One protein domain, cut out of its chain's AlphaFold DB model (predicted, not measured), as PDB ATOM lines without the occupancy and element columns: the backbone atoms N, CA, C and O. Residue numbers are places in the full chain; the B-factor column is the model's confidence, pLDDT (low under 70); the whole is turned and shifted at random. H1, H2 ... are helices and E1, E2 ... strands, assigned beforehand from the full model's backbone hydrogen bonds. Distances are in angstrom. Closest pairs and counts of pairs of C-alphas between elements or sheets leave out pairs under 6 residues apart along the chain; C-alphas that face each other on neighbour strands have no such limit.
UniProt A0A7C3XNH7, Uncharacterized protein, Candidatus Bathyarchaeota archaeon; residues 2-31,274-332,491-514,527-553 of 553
ATOM      1  N   GLY A   2      99.391-224.612 137.740       68.50
ATOM      2  CA  GLY A   2     100.451-223.586 137.711       68.50
ATOM      3  C   GLY A   2     101.773-224.000 138.371       68.50
ATOM      4  O   GLY A   2     102.681-223.182 138.494       68.50
ATOM      5  N   ASP A   3     101.897-225.268 138.766       75.31
ATOM      6  CA  ASP A   3     103.084-225.809 139.441       75.31
ATOM      7  C   ASP A   3     104.266-226.087 138.498       75.31
ATOM      8  O   ASP A   3     105.387-226.276 138.972       75.31
ATOM      9  N   ILE A   4     104.018-226.113 137.185       84.50
ATOM     10  CA  ILE A   4     104.993-226.336 136.110       84.50
ATOM     11  C   ILE A   4     104.705-225.311 135.004       84.50
ATOM     12  O   ILE A   4     103.542-225.070 134.666       84.50
ATOM     13  N   ASP A   5     105.757-224.684 134.482       88.62
ATOM     14  CA  ASP A   5     105.702-223.727 133.371       88.62
ATOM     15  C   ASP A   5     106.178-224.344 132.051       88.62
ATOM     16  O   ASP A   5     105.722-223.920 130.993       88.62
ATOM     17  N   ILE A   6     107.080-225.330 132.124       90.69
ATOM     18  CA  ILE A   6     107.651-226.048 130.982       90.69
ATOM     19  C   ILE A   6     107.583-227.547 131.263       90.69
ATOM     20  O   ILE A   6     108.097-228.030 132.275       90.69
ATOM     21  N   LEU A   7     106.976-228.273 130.337       89.75
ATOM     22  CA  LEU A   7     106.818-229.712 130.350       89.75
ATOM     23  C   LEU A   7     107.451-230.313 129.093       89.75
ATOM     24  O   LEU A   7     107.271-229.803 127.994       89.75
ATOM     25  N   SER A   8     108.166-231.422 129.252       87.12
ATOM     26  CA  SER A   8     108.803-232.146 128.145       87.12
ATOM     27  C   SER A   8     108.458-233.630 128.210       87.12
ATOM     28  O   SER A   8     107.889-234.085 129.203       87.12
ATOM     29  N   ASN A   9     108.822-234.394 127.174       85.06
ATOM     30  CA  ASN A   9     108.626-235.845 127.115       85.06
ATOM     31  C   ASN A   9     107.144-236.271 127.196       85.06
ATOM     32  O   ASN A   9     106.788-237.227 127.892       85.06
ATOM     33  N   ILE A  10     106.262-235.545 126.501       89.12
ATOM     34  CA  ILE A  10     104.814-235.797 126.495       89.12
ATOM     35  C   ILE A  10     104.499-236.911 125.489       89.12
ATOM     36  O   ILE A  10     104.226-236.657 124.324       89.12
ATOM     37  N   PHE A  11     104.557-238.168 125.932       86.50
ATOM     38  CA  PHE A  11     104.454-239.321 125.021       86.50
ATOM     39  C   PHE A  11     103.122-240.082 125.071       86.50
ATOM     40  O   PHE A  11     102.960-241.068 124.356       86.50
ATOM     41  N   ARG A  12     102.169-239.670 125.915       87.62
ATOM     42  CA  ARG A  12     100.827-240.276 125.954       87.62
ATOM     43  C   ARG A  12      99.883-239.468 125.066       87.62
ATOM     44  O   ARG A  12      99.731-238.280 125.348       87.62
ATOM     45  N   PRO A  13      99.202-240.075 124.079       90.25
ATOM     46  CA  PRO A  13      98.283-239.345 123.201       90.25
ATOM     47  C   PRO A  13      97.227-238.526 123.954       90.25
ATOM     48  O   PRO A  13      97.026-237.353 123.662       90.25
ATOM     49  N   SER A  14      96.641-239.085 125.016       90.38
ATOM     50  CA  SER A  14      95.678-238.370 125.868       90.38
ATOM     51  C   SER A  14      96.248-237.122 126.552       90.38
ATOM     52  O   SER A  14      95.533-236.132 126.679       90.38
ATOM     53  N   ASP A  15      97.524-237.131 126.957       91.44
ATOM     54  CA  ASP A  15      98.176-235.931 127.495       91.44
ATOM     55  C   ASP A  15      98.403-234.890 126.387       91.44
ATOM     56  O   ASP A  15      98.264-233.695 126.637       91.44
ATOM     57  N   VAL A  16      98.752-235.330 125.170       93.06
ATOM     58  CA  VAL A  16      98.950-234.446 124.009       93.06
ATOM     59  C   VAL A  16      97.649-233.725 123.661       93.06
ATOM     60  O   VAL A  16      97.661-232.501 123.539       93.06
ATOM     61  N   HIS A  17      96.533-234.452 123.562       93.12
ATOM     62  CA  HIS A  17      95.212-233.870 123.293       93.12
ATOM     63  C   HIS A  17      94.808-232.870 124.376       93.12
ATOM     64  O   HIS A  17      94.535-231.714 124.066       93.12
ATOM     65  N   LEU A  18      94.884-233.276 125.648       93.00
ATOM     66  CA  LEU A  18      94.535-232.419 126.785       93.00
ATOM     67  C   LEU A  18      95.327-231.102 126.790       93.00
ATOM     68  O   LEU A  18      94.769-230.039 127.045       93.00
ATOM     69  N   LEU A  19      96.636-231.164 126.532       92.31
ATOM     70  CA  LEU A  19      97.500-229.981 126.547       92.31
ATOM     71  C   LEU A  19      97.337-229.114 125.295       92.31
ATOM     72  O   LEU A  19      97.532-227.904 125.381       92.31
ATOM     73  N   SER A  20      96.968-229.708 124.158       91.88
ATOM     74  CA  SER A  20      96.705-228.977 122.911       91.88
ATOM     75  C   SER A  20      95.419-228.147 122.977       91.88
ATOM     76  O   SER A  20      95.298-227.152 122.266       91.88
ATOM     77  N   GLU A  21      94.472-228.531 123.837       94.12
ATOM     78  CA  GLU A  21      93.221-227.801 124.064       94.12
ATOM     79  C   GLU A  21      93.372-226.605 125.024       94.12
ATOM     80  O   GLU A  21      92.507-225.727 125.039       94.12
ATOM     81  N   ASP A  22      94.450-226.524 125.820       93.56
ATOM     82  CA  ASP A  22      94.651-225.413 126.762       93.56
ATOM     83  C   ASP A  22      95.113-224.143 126.018       93.56
ATOM     84  O   ASP A  22      96.257-224.067 125.551       93.56
ATOM     85  N   PRO A  23      94.290-223.075 125.963       94.12
ATOM     86  CA  PRO A  23      94.631-221.861 125.228       94.12
ATOM     87  C   PRO A  23      95.800-221.085 125.847       94.12
ATOM     88  O   PRO A  23      96.260-220.119 125.235       94.12
ATOM     89  N   ASN A  24      96.290-221.466 127.030       93.38
ATOM     90  CA  ASN A  24      97.416-220.834 127.719       93.38
ATOM     91  C   ASN A  24      98.758-221.530 127.465       93.38
ATOM     92  O   ASN A  24      99.778-221.078 128.001       93.38
ATOM     93  N   LEU A  25      98.778-222.610 126.685       93.88
ATOM     94  CA  LEU A  25      99.984-223.369 126.373       93.88
ATOM     95  C   LEU A  25     100.365-223.223 124.898       93.88
ATOM     96  O   LEU A  25      99.524-223.026 124.025       93.88
ATOM     97  N   ASN A  26     101.665-223.305 124.641       94.00
ATOM     98  CA  ASN A  26     102.218-223.647 123.338       94.00
ATOM     99  C   ASN A  26     102.664-225.107 123.400       94.00
ATOM    100  O   ASN A  26     103.271-225.502 124.398       94.00
ATOM    101  N   ILE A  27     102.394-225.873 122.345       94.00
ATOM    102  CA  ILE A  27     102.860-227.251 122.183       94.00
ATOM    103  C   ILE A  27     103.747-227.347 120.943       94.00
ATOM    104  O   ILE A  27     103.441-226.750 119.908       94.00
ATOM    105  N   THR A  28     104.860-228.064 121.048       92.19
ATOM    106  CA  THR A  28     105.823-228.252 119.958       92.19
ATOM    107  C   THR A  28     106.065-229.731 119.695       92.19
ATOM    108  O   THR A  28     105.956-230.562 120.596       92.19
ATOM    109  N   PHE A  29     106.388-230.044 118.440       91.31
ATOM    110  CA  PHE A  29     106.733-231.381 117.969       91.31
ATOM    111  C   PHE A  29     108.068-231.295 117.232       91.31
ATOM    112  O   PHE A  29     108.131-230.742 116.135       91.31
ATOM    113  N   SER A  30     109.121-231.860 117.817       87.56
ATOM    114  CA  SER A  30     110.465-231.867 117.225       87.56
ATOM    115  C   SER A  30     110.900-233.288 116.882       87.56
ATOM    116  O   SER A  30     110.704-234.218 117.664       87.56
ATOM    117  N   GLN A  31     111.512-233.486 115.714       82.81
ATOM    118  CA  GLN A  31     112.107-234.784 115.371       82.81
ATOM    119  C   GLN A  31     113.317-235.076 116.269       82.81
ATOM    120  O   GLN A  31     114.132-234.184 116.515       82.81
ATOM    121  N   LEU A 274     106.190-217.064 127.592       87.81
ATOM    122  CA  LEU A 274     107.614-217.411 127.528       87.81
ATOM    123  C   LEU A 274     108.124-217.255 126.087       87.81
ATOM    124  O   LEU A 274     107.460-217.694 125.147       87.81
ATOM    125  N   GLU A 275     109.305-216.664 125.926       84.12
ATOM    126  CA  GLU A 275     109.973-216.436 124.636       84.12
ATOM    127  C   GLU A 275     111.482-216.732 124.730       84.12
ATOM    128  O   GLU A 275     112.007-216.916 125.829       84.12
ATOM    129  N   GLY A 276     112.162-216.835 123.582       81.31
ATOM    130  CA  GLY A 276     113.585-217.206 123.516       81.31
ATOM    131  C   GLY A 276     113.852-218.712 123.403       81.31
ATOM    132  O   GLY A 276     114.944-219.170 123.727       81.31
ATOM    133  N   MET A 277     112.865-219.501 122.963       84.62
ATOM    134  CA  MET A 277     113.034-220.946 122.787       84.62
ATOM    135  C   MET A 277     113.952-221.213 121.594       84.62
ATOM    136  O   MET A 277     113.725-220.672 120.513       84.62
ATOM    137  N   VAL A 278     114.954-222.075 121.772       86.50
ATOM    138  CA  VAL A 278     115.866-222.486 120.701       86.50
ATOM    139  C   VAL A 278     115.700-223.979 120.480       86.50
ATOM    140  O   VAL A 278     116.057-224.784 121.339       86.50
ATOM    141  N   GLU A 279     115.147-224.356 119.329       86.38
ATOM    142  CA  GLU A 279     115.057-225.768 118.975       86.38
ATOM    143  C   GLU A 279     116.466-226.302 118.744       86.38
ATOM    144  O   GLU A 279     117.198-225.782 117.901       86.38
ATOM    145  N   HIS A 280     116.840-227.354 119.461       85.25
ATOM    146  CA  HIS A 280     117.997-228.148 119.103       85.25
ATOM    147  C   HIS A 280     117.534-229.291 118.200       85.25
ATOM    148  O   HIS A 280     116.853-230.222 118.642       85.25
ATOM    149  N   ARG A 281     117.909-229.237 116.922       82.75
ATOM    150  CA  ARG A 281     117.542-230.244 115.924       82.75
ATOM    151  C   ARG A 281     117.966-231.634 116.405       82.75
ATOM    152  O   ARG A 281     119.097-231.821 116.850       82.75
ATOM    153  N   GLY A 282     117.047-232.598 116.344       79.62
ATOM    154  CA  GLY A 282     117.280-233.964 116.824       79.62
ATOM    155  C   GLY A 282     117.121-234.154 118.339       79.62
ATOM    156  O   GLY A 282     117.240-235.285 118.806       79.62
ATOM    157  N   VAL A 283     116.848-233.096 119.107       82.12
ATOM    158  CA  VAL A 283     116.838-233.123 120.580       82.12
ATOM    159  C   VAL A 283     115.547-232.516 121.146       82.12
ATOM    160  O   VAL A 283     114.868-233.183 121.934       82.12
ATOM    161  N   GLY A 284     115.173-231.305 120.719       87.31
ATOM    162  CA  GLY A 284     114.029-230.527 121.219       87.31
ATOM    163  C   GLY A 284     114.449-229.206 121.876       87.31
ATOM    164  O   GLY A 284     115.562-228.727 121.667       87.31
ATOM    165  N   TYR A 285     113.562-228.612 122.670       87.25
ATOM    166  CA  TYR A 285     113.741-227.300 123.298       87.25
ATOM    167  C   TYR A 285     114.180-227.363 124.762       87.25
ATOM    168  O   TYR A 285     114.868-226.449 125.220       87.25
ATOM    169  N   PHE A 286     113.781-228.400 125.511       86.56
ATOM    170  CA  PHE A 286     113.971-228.464 126.971       86.56
ATOM    171  C   PHE A 286     114.569-229.791 127.465       86.56
ATOM    172  O   PHE A 286     114.627-230.052 128.673       86.56
ATOM    173  N   THR A 287     115.008-230.647 126.545       79.69
ATOM    174  CA  THR A 287     115.692-231.921 126.811       79.69
ATOM    175  C   THR A 287     117.175-231.736 127.139       79.69
ATOM    176  O   THR A 287     117.725-230.636 127.083       79.69
ATOM    177  N   SER A 288     117.837-232.824 127.545       71.56
ATOM    178  CA  SER A 288     119.290-232.851 127.751       71.56
ATOM    179  C   SER A 288     120.013-232.416 126.474       71.56
ATOM    180  O   SER A 288     119.777-233.007 125.423       71.56
ATOM    181  N   GLY A 289     120.882-231.408 126.566       69.62
ATOM    182  CA  GLY A 289     121.571-230.814 125.413       69.62
ATOM    183  C   GLY A 289     120.901-229.559 124.838       69.62
ATOM    184  O   GLY A 289     121.566-228.783 124.159       69.62
ATOM    185  N   ALA A 290     119.640-229.265 125.174       76.56
ATOM    186  CA  ALA A 290     118.947-228.045 124.738       76.56
ATOM    187  C   ALA A 290     119.256-226.826 125.641       76.56
ATOM    188  O   ALA A 290     118.372-226.051 126.010       76.56
ATOM    189  N   PHE A 291     120.524-226.650 126.034       78.25
ATOM    190  CA  PHE A 291     120.916-225.604 126.989       78.25
ATOM    191  C   PHE A 291     120.726-224.179 126.431       78.25
ATOM    192  O   PHE A 291     120.480-223.248 127.196       78.25
ATOM    193  N   TRP A 292     120.767-224.021 125.100       82.94
ATOM    194  CA  TRP A 292     120.562-222.752 124.392       82.94
ATOM    195  C   TRP A 292     119.244-222.062 124.750       82.94
ATOM    196  O   TRP A 292     119.214-220.842 124.914       82.94
ATOM    197  N   THR A 293     118.169-222.830 124.939       85.00
ATOM    198  CA  THR A 293     116.883-222.284 125.381       85.00
ATOM    199  C   THR A 293     117.012-221.608 126.740       85.00
ATOM    200  O   THR A 293     116.541-220.491 126.920       85.00
ATOM    201  N   TYR A 294     117.690-222.236 127.700       82.75
ATOM    202  CA  TYR A 294     117.811-221.693 129.055       82.75
ATOM    203  C   TYR A 294     118.692-220.439 129.130       82.75
ATOM    204  O   TYR A 294     118.533-219.651 130.062       82.75
ATOM    205  N   LEU A 295     119.573-220.228 128.146       80.00
ATOM    206  CA  LEU A 295     120.325-218.979 127.993       80.00
ATOM    207  C   LEU A 295     119.444-217.822 127.506       80.00
ATOM    208  O   LEU A 295     119.657-216.683 127.911       80.00
ATOM    209  N   ASN A 296     118.446-218.108 126.671       78.56
ATOM    210  CA  ASN A 296     117.640-217.093 125.985       78.56
ATOM    211  C   ASN A 296     116.244-216.888 126.589       78.56
ATOM    212  O   ASN A 296     115.552-215.946 126.215       78.56
ATOM    213  N   LEU A 297     115.827-217.770 127.498       82.38
ATOM    214  CA  LEU A 297     114.482-217.806 128.057       82.38
ATOM    215  C   LEU A 297     114.124-216.502 128.786       82.38
ATOM    216  O   LEU A 297     114.745-216.165 129.792       82.38
ATOM    217  N   SER A 298     113.058-215.833 128.348       82.12
ATOM    218  CA  SER A 298     112.492-214.638 128.988       82.12
ATOM    219  C   SER A 298     110.964-214.682 129.047       82.12
ATOM    220  O   SER A 298     110.318-215.622 128.575       82.12
ATOM    221  N   ARG A 299     110.373-213.671 129.696       82.19
ATOM    222  CA  ARG A 299     108.924-213.454 129.724       82.19
ATOM    223  C   ARG A 299     108.572-212.158 129.013       82.19
ATOM    224  O   ARG A 299     109.098-211.105 129.370       82.19
ATOM    225  N   VAL A 300     107.626-212.243 128.083       80.81
ATOM    226  CA  VAL A 300     107.140-211.109 127.292       80.81
ATOM    227  C   VAL A 300     106.675-209.986 128.220       80.81
ATOM    228  O   VAL A 300     105.841-210.198 129.102       80.81
ATOM    229  N   GLY A 301     107.216-208.785 128.011       78.44
ATOM    230  CA  GLY A 301     106.817-207.577 128.737       78.44
ATOM    231  C   GLY A 301     107.232-207.529 130.211       78.44
ATOM    232  O   GLY A 301     106.805-206.616 130.917       78.44
ATOM    233  N   LEU A 302     108.055-208.472 130.691       75.00
ATOM    234  CA  LEU A 302     108.576-208.473 132.059       75.00
ATOM    235  C   LEU A 302     110.090-208.197 132.090       75.00
ATOM    236  O   LEU A 302     110.811-208.612 131.182       75.00
ATOM    237  N   PRO A 303     110.602-207.533 133.145       72.25
ATOM    238  CA  PRO A 303     112.039-207.366 133.339       72.25
ATOM    239  C   PRO A 303     112.788-208.703 133.428       72.25
ATOM    240  O   PRO A 303     112.228-209.721 133.841       72.25
ATOM    241  N   ALA A 304     114.087-208.673 133.112       71.00
ATOM    242  CA  ALA A 304     114.974-209.825 133.236       71.00
ATOM    243  C   ALA A 304     114.949-210.408 134.659       71.00
ATOM    244  O   ALA A 304     115.170-209.690 135.636       71.00
ATOM    245  N   GLY A 305     114.731-211.720 134.772       72.12
ATOM    246  CA  GLY A 305     114.701-212.432 136.049       72.12
ATOM    247  C   GLY A 305     113.432-213.233 136.303       72.12
ATOM    248  O   GLY A 305     112.631-213.488 135.407       72.12
ATOM    249  N   GLY A 306     113.254-213.651 137.555       81.19
ATOM    250  CA  GLY A 306     112.039-214.324 138.011       81.19
ATOM    251  C   GLY A 306     112.241-215.805 138.310       81.19
ATOM    252  O   GLY A 306     113.311-216.227 138.730       81.19
ATOM    253  N   LYS A 307     111.182-216.607 138.184       84.06
ATOM    254  CA  LYS A 307     111.230-218.051 138.462       84.06
ATOM    255  C   LYS A 307     110.522-218.815 137.358       84.06
ATOM    256  O   LYS A 307     109.370-218.487 137.067       84.06
ATOM    257  N   VAL A 308     111.171-219.838 136.810       86.38
ATOM    258  CA  VAL A 308     110.568-220.775 135.852       86.38
ATOM    259  C   VAL A 308     110.599-222.174 136.449       86.38
ATOM    260  O   VAL A 308     111.633-222.617 136.955       86.38
ATOM    261  N   ARG A 309     109.455-222.862 136.426       87.81
ATOM    262  CA  ARG A 309     109.337-224.244 136.904       87.81
ATOM    263  C   ARG A 309     109.367-225.209 135.730       87.81
ATOM    264  O   ARG A 309     108.498-225.143 134.865       87.81
ATOM    265  N   VAL A 310     110.340-226.107 135.716       88.25
ATOM    266  CA  VAL A 310     110.584-227.020 134.599       88.25
ATOM    267  C   VAL A 310     110.489-228.454 135.078       88.25
ATOM    268  O   VAL A 310     111.006-228.808 136.136       88.25
ATOM    269  N   ASP A 311     109.803-229.285 134.309       86.56
ATOM    270  CA  ASP A 311     109.759-230.712 134.571       86.56
ATOM    271  C   ASP A 311     111.058-231.394 134.127       86.56
ATOM    272  O   ASP A 311     111.488-231.305 132.971       86.56
ATOM    273  N   VAL A 312     111.670-232.133 135.051       79.25
ATOM    274  CA  VAL A 312     112.819-232.985 134.724       79.25
ATOM    275  C   VAL A 312     112.354-234.216 133.941       79.25
ATOM    276  O   VAL A 312     113.073-234.692 133.061       79.25
ATOM    277  N   GLY A 313     111.126-234.684 134.182       76.19
ATOM    278  CA  GLY A 313     110.505-235.835 133.521       76.19
ATOM    279  C   GLY A 313     110.583-237.107 134.356       76.19
ATOM    280  O   GLY A 313     109.558-237.711 134.665       76.19
ATOM    281  N   GLY A 314     111.792-237.511 134.753       73.69
ATOM    282  CA  GLY A 314     112.035-238.801 135.400       73.69
ATOM    283  C   GLY A 314     112.767-238.734 136.738       73.69
ATOM    284  O   GLY A 314     112.883-237.688 137.378       73.69
ATOM    285  N   ARG A 315     113.229-239.904 137.189       74.88
ATOM    286  CA  ARG A 315     114.040-240.047 138.402       74.88
ATOM    287  C   ARG A 315     115.477-239.617 138.100       74.88
ATOM    288  O   ARG A 315     116.076-240.159 137.185       74.88
ATOM    289  N   VAL A 316     116.007-238.710 138.916       81.81
ATOM    290  CA  VAL A 316     117.429-238.338 138.964       81.81
ATOM    291  C   VAL A 316     118.074-239.153 140.078       81.81
ATOM    292  O   VAL A 316     117.617-239.100 141.223       81.81
ATOM    293  N   ARG A 317     119.077-239.967 139.744       80.69
ATOM    294  CA  ARG A 317     119.772-240.840 140.706       80.69
ATOM    295  C   ARG A 317     120.949-240.141 141.374       80.69
ATOM    296  O   ARG A 317     121.159-240.315 142.571       80.69
ATOM    297  N   THR A 318     121.696-239.368 140.597       86.56
ATOM    298  CA  THR A 318     122.895-238.647 141.026       86.56
ATOM    299  C   THR A 318     123.070-237.385 140.187       86.56
ATOM    300  O   THR A 318     122.633-237.351 139.040       86.56
ATOM    301  N   LEU A 319     123.729-236.364 140.733       91.31
ATOM    302  CA  LEU A 319     124.208-235.205 139.974       91.31
ATOM    303  C   LEU A 319     125.736-235.176 139.853       91.31
ATOM    304  O   LEU A 319     126.323-234.151 139.515       91.31
ATOM    305  N   ASN A 320     126.395-236.313 140.086       94.06
ATOM    306  CA  ASN A 320     127.808-236.472 139.780       94.06
ATOM    307  C   ASN A 320     128.028-236.410 138.252       94.06
ATOM    308  O   ASN A 320     127.561-237.314 137.548       94.06
ATOM    309  N   PRO A 321     128.765-235.412 137.729       93.62
ATOM    310  CA  PRO A 321     128.951-235.219 136.289       93.62
ATOM    311  C   PRO A 321     129.740-236.341 135.599       93.62
ATOM    312  O   PRO A 321     129.678-236.462 134.380       93.62
ATOM    313  N   LEU A 322     130.472-237.165 136.356       92.81
ATOM    314  CA  LEU A 322     131.268-238.275 135.821       92.81
ATOM    315  C   LEU A 322     130.523-239.618 135.855       92.81
ATOM    316  O   LEU A 322     130.974-240.576 135.234       92.81
ATOM    317  N   TYR A 323     129.397-239.698 136.573       87.12
ATOM    318  CA  TYR A 323     128.608-240.928 136.730       87.12
ATOM    319  C   TYR A 323     127.184-240.808 136.167       87.12
ATOM    320  O   TYR A 323     126.655-241.764 135.604       87.12
ATOM    321  N   GLY A 324     126.543-239.643 136.301       81.81
ATOM    322  CA  GLY A 324     125.171-239.408 135.854       81.81
ATOM    323  C   GLY A 324     125.061-239.276 134.337       81.81
ATOM    324  O   GLY A 324     125.091-238.169 133.817       81.81
ATOM    325  N   SER A 325     124.897-240.387 133.619       75.69
ATOM    326  CA  SER A 325     124.768-240.417 132.149       75.69
ATOM    327  C   SER A 325     123.322-240.407 131.633       75.69
ATOM    328  O   SER A 325     123.093-240.301 130.429       75.69
ATOM    329  N   GLY A 326     122.332-240.517 132.522       76.31
ATOM    330  CA  GLY A 326     120.920-240.540 132.147       76.31
ATOM    331  C   GLY A 326     120.422-239.196 131.605       76.31
ATOM    332  O   GLY A 326     120.868-238.124 132.013       76.31
ATOM    333  N   ALA A 327     119.449-239.240 130.690       77.19
ATOM    334  CA  ALA A 327     118.896-238.037 130.060       77.19
ATOM    335  C   ALA A 327     118.260-237.054 131.068       77.19
ATOM    336  O   ALA A 327     118.179-235.858 130.797       77.19
ATOM    337  N   TYR A 328     117.808-237.536 132.230       82.44
ATOM    338  CA  TYR A 328     117.207-236.702 133.274       82.44
ATOM    339  C   TYR A 328     118.264-235.972 134.105       82.44
ATOM    340  O   TYR A 328     118.127-234.776 134.348       82.44
ATOM    341  N   GLU A 329     119.335-236.668 134.488       86.50
ATOM    342  CA  GLU A 329     120.516-236.102 135.139       86.50
ATOM    343  C   GLU A 329     121.168-235.036 134.246       86.50
ATOM    344  O   GLU A 329     121.452-233.920 134.691       86.50
ATOM    345  N   GLN A 330     121.325-235.347 132.955       86.62
ATOM    346  CA  GLN A 330     121.985-234.470 131.988       86.62
ATOM    347  C   GLN A 330     121.248-233.141 131.771       86.62
ATOM    348  O   GLN A 330     121.904-232.135 131.538       86.62
ATOM    349  N   LYS A 331     119.918-233.068 131.948       86.25
ATOM    350  CA  LYS A 331     119.188-231.780 131.926       86.25
ATOM    351  C   LYS A 331     119.668-230.782 132.986       86.25
ATOM    352  O   LYS A 331     119.500-229.582 132.798       86.25
ATOM    353  N   ILE A 332     120.190-231.269 134.112       89.25
ATOM    354  CA  ILE A 332     120.705-230.434 135.205       89.25
ATOM    355  C   ILE A 332     122.210-230.223 135.027       89.25
ATOM    356  O   ILE A 332     122.685-229.091 135.101       89.25
ATOM    357  N   PRO A 491     115.558-233.444 148.071       76.56
ATOM    358  CA  PRO A 491     115.532-234.788 147.504       76.56
ATOM    359  C   PRO A 491     114.116-235.278 147.197       76.56
ATOM    360  O   PRO A 491     113.222-235.215 148.037       76.56
ATOM    361  N   GLY A 492     113.909-235.753 145.969       70.75
ATOM    362  CA  GLY A 492     112.613-236.249 145.497       70.75
ATOM    363  C   GLY A 492     111.585-235.173 145.127       70.75
ATOM    364  O   GLY A 492     110.585-235.521 144.501       70.75
ATOM    365  N   GLU A 493     111.832-233.897 145.440       78.56
ATOM    366  CA  GLU A 493     110.926-232.788 145.129       78.56
ATOM    367  C   GLU A 493     111.464-231.880 144.018       78.56
ATOM    368  O   GLU A 493     110.831-231.770 142.961       78.56
ATOM    369  N   PHE A 494     112.594-231.199 144.251       83.62
ATOM    370  CA  PHE A 494     113.120-230.222 143.297       83.62
ATOM    371  C   PHE A 494     114.621-229.941 143.422       83.62
ATOM    372  O   PHE A 494     115.203-230.054 144.496       83.62
ATOM    373  N   TRP A 495     115.193-229.436 142.330       88.88
ATOM    374  CA  TRP A 495     116.488-228.760 142.282       88.88
ATOM    375  C   TRP A 495     116.263-227.302 141.910       88.88
ATOM    376  O   TRP A 495     115.596-226.991 140.921       88.88
ATOM    377  N   ARG A 496     116.787-226.387 142.719       89.50
ATOM    378  CA  ARG A 496     116.754-224.954 142.451       89.50
ATOM    379  C   ARG A 496     118.119-224.532 141.944       89.50
ATOM    380  O   ARG A 496     119.092-224.556 142.694       89.50
ATOM    381  N   LEU A 497     118.159-224.085 140.699       91.00
ATOM    382  CA  LEU A 497     119.325-223.447 140.117       91.00
ATOM    383  C   LEU A 497     119.119-221.934 140.112       91.00
ATOM    384  O   LEU A 497     118.016-221.454 139.845       91.00
ATOM    385  N   ARG A 498     120.167-221.177 140.421       89.38
ATOM    386  CA  ARG A 498     120.187-219.713 140.297       89.38
ATOM    387  C   ARG A 498     121.102-219.318 139.149       89.38
ATOM    388  O   ARG A 498     122.110-219.985 138.937       89.38
ATOM    389  N   ALA A 499     120.768-218.250 138.433       87.88
ATOM    390  CA  ALA A 499     121.640-217.719 137.390       87.88
ATOM    391  C   ALA A 499     123.042-217.402 137.944       87.88
ATOM    392  O   ALA A 499     123.172-216.861 139.047       87.88
ATOM    393  N   ASN A 500     124.080-217.747 137.184       89.00
ATOM    394  CA  ASN A 500     125.461-217.407 137.489       89.00
ATOM    395  C   ASN A 500     125.691-215.915 137.170       89.00
ATOM    396  O   ASN A 500     125.679-215.531 135.995       89.00
ATOM    397  N   PRO A 501     125.908-215.051 138.179       85.19
ATOM    398  CA  PRO A 501     126.071-213.617 137.948       85.19
ATOM    399  C   PRO A 501     127.327-213.287 137.127       85.19
ATOM    400  O   PRO A 501     127.324-212.279 136.418       85.19
ATOM    401  N   ASN A 502     128.343-214.157 137.179       86.31
ATOM    402  CA  ASN A 502     129.651-213.998 136.542       86.31
ATOM    403  C   ASN A 502     129.781-214.811 135.242       86.31
ATOM    404  O   ASN A 502     130.888-215.070 134.777       86.31
ATOM    405  N   TYR A 503     128.662-215.251 134.658       88.50
ATOM    406  CA  TYR A 503     128.690-216.071 133.453       88.50
ATOM    407  C   TYR A 503     129.342-215.331 132.272       88.50
ATOM    408  O   TYR A 503     128.865-214.285 131.830       88.50
ATOM    409  N   PHE A 504     130.428-215.896 131.743       83.94
ATOM    410  CA  PHE A 504     131.324-215.246 130.781       83.94
ATOM    411  C   PHE A 504     130.714-215.010 129.387       83.94
ATOM    412  O   PHE A 504     131.155-214.116 128.671       83.94
ATOM    413  N   LYS A 505     129.682-215.773 128.998       79.69
ATOM    414  CA  LYS A 505     128.939-215.581 127.733       79.69
ATOM    415  C   LYS A 505     127.701-214.693 127.900       79.69
ATOM    416  O   LYS A 505     126.847-214.640 127.017       79.69
ATOM    417  N   ARG A 506     127.571-213.985 129.027       67.88
ATOM    418  CA  ARG A 506     126.489-213.021 129.234       67.88
ATOM    419  C   ARG A 506     126.636-211.838 128.283       67.88
ATOM    420  O   ARG A 506     127.692-211.218 128.216       67.88
ATOM    421  N   LEU A 507     125.554-211.504 127.576       47.09
ATOM    422  CA  LEU A 507     125.526-210.352 126.676       47.09
ATOM    423  C   LEU A 507     125.884-209.058 127.439       47.09
ATOM    424  O   LEU A 507     125.236-208.751 128.452       47.09
ATOM    425  N   PRO A 508     126.871-208.275 126.963       35.31
ATOM    426  CA  PRO A 508     127.162-206.952 127.504       35.31
ATOM    427  C   PRO A 508     125.932-206.050 127.330       35.31
ATOM    428  O   PRO A 508     125.488-205.821 126.209       35.31
ATOM    429  N   GLY A 509     125.355-205.557 128.430       36.31
ATOM    430  CA  GLY A 509     124.219-204.618 128.394       36.31
ATOM    431  C   GLY A 509     122.970-205.045 129.168       36.31
ATOM    432  O   GLY A 509     122.127-204.194 129.446       36.31
ATOM    433  N   VAL A 510     122.861-206.300 129.622       37.38
ATOM    434  CA  VAL A 510     121.818-206.679 130.594       37.38
ATOM    435  C   VAL A 510     122.285-206.257 131.987       37.38
ATOM    436  O   VAL A 510     122.891-207.044 132.717       37.38
ATOM    437  N   LYS A 511     122.084-204.979 132.330       29.03
ATOM    438  CA  LYS A 511     122.472-204.409 133.629       29.03
ATOM    439  C   LYS A 511     121.689-205.077 134.759       29.03
ATOM    440  O   LYS A 511     120.462-205.067 134.789       29.03
ATOM    441  N   THR A 512     122.424-205.626 135.716       31.89
ATOM    442  CA  THR A 512     121.937-205.822 137.077       31.89
ATOM    443  C   THR A 512     121.747-204.456 137.751       31.89
ATOM    444  O   THR A 512     122.639-203.625 137.576       31.89
ATOM    445  N   PRO A 513     120.691-204.184 138.548       27.92
ATOM    446  CA  PRO A 513     120.742-203.071 139.480       27.92
ATOM    447  C   PRO A 513     121.694-203.480 140.608       27.92
ATOM    448  O   PRO A 513     121.311-204.149 141.560       27.92
ATOM    449  N   VAL A 514     122.964-203.129 140.449       30.23
ATOM    450  CA  VAL A 514     123.791-202.716 141.578       30.23
ATOM    451  C   VAL A 514     123.855-201.201 141.436       30.23
ATOM    452  O   VAL A 514     124.100-200.698 140.341       30.23
ATOM    453  N   LYS A 527     129.071-207.303 112.722       26.50
ATOM    454  CA  LYS A 527     128.934-208.016 111.419       26.50
ATOM    455  C   LYS A 527     129.547-209.426 111.534       26.50
ATOM    456  O   LYS A 527     130.763-209.512 111.496       26.50
ATOM    457  N   THR A 528     128.820-210.510 111.846       27.05
ATOM    458  CA  THR A 528     127.923-211.227 110.906       27.05
ATOM    459  C   THR A 528     126.853-212.116 111.588       27.05
ATOM    460  O   THR A 528     126.401-213.085 110.991       27.05
ATOM    461  N   VAL A 529     126.393-211.806 112.807       29.38
ATOM    462  CA  VAL A 529     125.170-212.430 113.371       29.38
ATOM    463  C   VAL A 529     124.043-211.400 113.340       29.38
ATOM    464  O   VAL A 529     123.819-210.642 114.280       29.38
ATOM    465  N   GLY A 530     123.397-211.296 112.179       24.56
ATOM    466  CA  GLY A 530     122.237-210.439 111.967       24.56
ATOM    467  C   GLY A 530     120.953-211.101 112.465       24.56
ATOM    468  O   GLY A 530     120.429-211.976 111.793       24.56
ATOM    469  N   LEU A 531     120.480-210.630 113.624       29.31
ATOM    470  CA  LEU A 531     119.077-210.405 114.016       29.31
ATOM    471  C   LEU A 531     118.020-211.484 113.706       29.31
ATOM    472  O   LEU A 531     117.498-211.520 112.600       29.31
ATOM    473  N   VAL A 532     117.518-212.132 114.768       23.39
ATOM    474  CA  VAL A 532     116.137-211.911 115.255       23.39
ATOM    475  C   VAL A 532     116.135-211.938 116.796       23.39
ATOM    476  O   VAL A 532     116.593-212.904 117.392       23.39
ATOM    477  N   ALA A 533     115.596-210.869 117.396       23.88
ATOM    478  CA  ALA A 533     115.244-210.659 118.810       23.88
ATOM    479  C   ALA A 533     116.369-210.666 119.871       23.88
ATOM    480  O   ALA A 533     117.071-211.642 120.101       23.88
ATOM    481  N   THR A 534     116.481-209.538 120.575       25.77
ATOM    482  CA  THR A 534     117.279-209.315 121.786       25.77
ATOM    483  C   THR A 534     117.060-210.439 122.816       25.77
ATOM    484  O   THR A 534     115.970-210.506 123.384       25.77
ATOM    485  N   PRO A 535     118.052-211.299 123.119       30.22
ATOM    486  CA  PRO A 535     117.898-212.301 124.164       30.22
ATOM    487  C   PRO A 535     118.008-211.607 125.519       30.22
ATOM    488  O   PRO A 535     119.083-211.174 125.942       30.22
ATOM    489  N   ILE A 536     116.885-211.476 126.217       32.34
ATOM    490  CA  ILE A 536     116.899-211.160 127.640       32.34
ATOM    491  C   ILE A 536     117.262-212.466 128.346       32.34
ATOM    492  O   ILE A 536     116.401-213.282 128.644       32.34
ATOM    493  N   MET A 537     118.551-212.676 128.612       33.16
ATOM    494  CA  MET A 537     118.982-213.717 129.548       33.16
ATOM    495  C   MET A 537     118.153-213.615 130.842       33.16
ATOM    496  O   MET A 537     117.921-212.509 131.348       33.16
ATOM    497  N   LEU A 538     117.788-214.754 131.442       34.25
ATOM    498  CA  LEU A 538     117.359-214.857 132.845       34.25
ATOM    499  C   LEU A 538     118.531-214.494 133.773       34.25
ATOM    500  O   LEU A 538     119.017-215.298 134.555       34.25
ATOM    501  N   VAL A 539     118.983-213.244 133.719       34.41
ATOM    502  CA  VAL A 539     120.098-212.709 134.507       34.41
ATOM    503  C   VAL A 539     119.814-212.749 136.014       34.41
ATOM    504  O   VAL A 539     120.733-212.710 136.826       34.41
ATOM    505  N   PHE A 540     118.545-212.898 136.394       39.59
ATOM    506  CA  PHE A 540     118.078-212.918 137.782       39.59
ATOM    507  C   PHE A 540     117.067-214.033 138.062       39.59
ATOM    508  O   PHE A 540     116.162-213.893 138.889       39.59
ATOM    509  N   GLY A 541     117.156-215.113 137.288       42.53
ATOM    510  CA  GLY A 541     116.211-216.217 137.319       42.53
ATOM    511  C   GLY A 541     116.557-217.296 138.341       42.53
ATOM    512  O   GLY A 541     117.723-217.658 138.493       42.53
ATOM    513  N   TYR A 542     115.542-217.883 138.972       44.78
ATOM    514  CA  TYR A 542     115.635-219.244 139.493       44.78
ATOM    515  C   TYR A 542     115.003-220.218 138.500       44.78
ATOM    516  O   TYR A 542     113.844-220.045 138.111       44.78
ATOM    517  N   LEU A 543     115.729-221.275 138.157       46.78
ATOM    518  CA  LEU A 543     115.169-222.453 137.510       46.78
ATOM    519  C   LEU A 543     114.816-223.463 138.603       46.78
ATOM    520  O   LEU A 543     115.677-223.857 139.384       46.78
ATOM    521  N   ILE A 544     113.548-223.854 138.705       47.81
ATOM    522  CA  ILE A 544     113.113-224.891 139.647       47.81
ATOM    523  C   ILE A 544     112.767-226.132 138.836       47.81
ATOM    524  O   ILE A 544     111.708-226.197 138.216       47.81
ATOM    525  N   LEU A 545     113.662-227.109 138.866       52.62
ATOM    526  CA  LEU A 545     113.520-228.393 138.199       52.62
ATOM    527  C   LEU A 545     112.801-229.361 139.142       52.62
ATOM    528  O   LEU A 545     113.301-229.629 140.231       52.62
ATOM    529  N   ARG A 546     111.606-229.839 138.778       43.59
ATOM    530  CA  ARG A 546     110.766-230.711 139.625       43.59
ATOM    531  C   ARG A 546     110.605-232.100 139.027       43.59
ATOM    532  O   ARG A 546     110.553-232.252 137.809       43.59
ATOM    533  N   ARG A 547     110.467-233.107 139.897       40.66
ATOM    534  CA  ARG A 547     110.033-234.453 139.501       40.66
ATOM    535  C   ARG A 547     108.505-234.515 139.448       40.66
ATOM    536  O   ARG A 547     107.831-234.091 140.387       40.66
ATOM    537  N   ARG A 548     107.949-235.130 138.402       47.12
ATOM    538  CA  ARG A 548     106.533-235.516 138.366       47.12
ATOM    539  C   ARG A 548     106.270-236.643 139.378       47.12
ATOM    540  O   ARG A 548     106.781-237.752 139.232       47.12
ATOM    541  N   VAL A 549     105.468-236.376 140.406       38.94
ATOM    542  CA  VAL A 549     104.918-237.422 141.288       38.94
ATOM    543  C   VAL A 549     103.690-238.004 140.588       38.94
ATOM    544  O   VAL A 549     102.846-237.235 140.138       38.94
ATOM    545  N   GLY A 550     103.620-239.332 140.445       36.41
ATOM    546  CA  GLY A 550     102.711-240.082 139.562       36.41
ATOM    547  C   GLY A 550     101.204-239.925 139.798       36.41
ATOM    548  O   GLY A 550     100.507-240.899 140.059       36.41
ATOM    549  N   ARG A 551     100.662-238.721 139.641       32.56
ATOM    550  CA  ARG A 551      99.238-238.501 139.393       32.56
ATOM    551  C   ARG A 551      99.064-238.023 137.958       32.56
ATOM    552  O   ARG A 551      99.901-237.282 137.446       32.56
ATOM    553  N   ARG A 552      98.005-238.525 137.311       37.31
ATOM    554  CA  ARG A 552      97.524-238.069 135.996       37.31
ATOM    555  C   ARG A 552      97.575-236.530 135.947       37.31
ATOM    556  O   ARG A 552      97.266-235.912 136.969       37.31
ATOM    557  N   ILE A 553      98.055-235.991 134.816       39.59
ATOM    558  CA  ILE A 553      98.181-234.544 134.557       39.59
ATOM    559  C   ILE A 553      96.854-233.854 134.866       39.59
ATOM    560  O   ILE A 553      95.810-234.458 134.527       39.59
TER     561      ILE A 553
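This is residues 2 to 31, 274 to 332, 491 to 514 and 527 to 553 of the 553 residues of an uncharacterized protein of Candidatus Bathyarchaeota archaeon (UniProt A0A7C3XNH7). There is little regular structure: a small sheet of three strands, E2, E4 and E3, sits among long loops, with H1 and E1 off to one side and residues 527 to 532 sticking out. The printed part has 140 residues, 45 of them in named elements, in the order H1 E1 H2 E2 H3 E3 E4, class mixed. The sheet, E2 E4 E3, is mixed; the whole is compact, radius of gyration of the C-alphas 16.1 A, spans 45 by 37 by 29 A.

Find C-alpha 13 at (98.283, -239.345, 123.201), where H1, residues 13 to 20, begins. Next come E1, 25 to 31, 20.0 A long, H2, 291 to 296, E2, 306 to 311, 16.9 A, H3, 327 to 332, E3, 494 to 499, and E4, 541 to 546, ending at (110.766, -230.711, 139.625).

Look at E4: it is parallel to E2, N 310 and O 544 at 2.9 A, and antiparallel to E3, N 497 and O 543 at 2.8 A. H3 only grazes the sheet with residues 328 to 332. Every O i to N i+4 pair is within hydrogen-bond range in H1 and H2, 1 of 2 in H3.

Cuts leave C-alpha gaps of 21.7 A after 31, 14.0 A after 332 and 31.1 A after 514. The link E2 to H3 is long. Confidence is under 70 at residues 2, 289, 506 to 514 and 527 to 553.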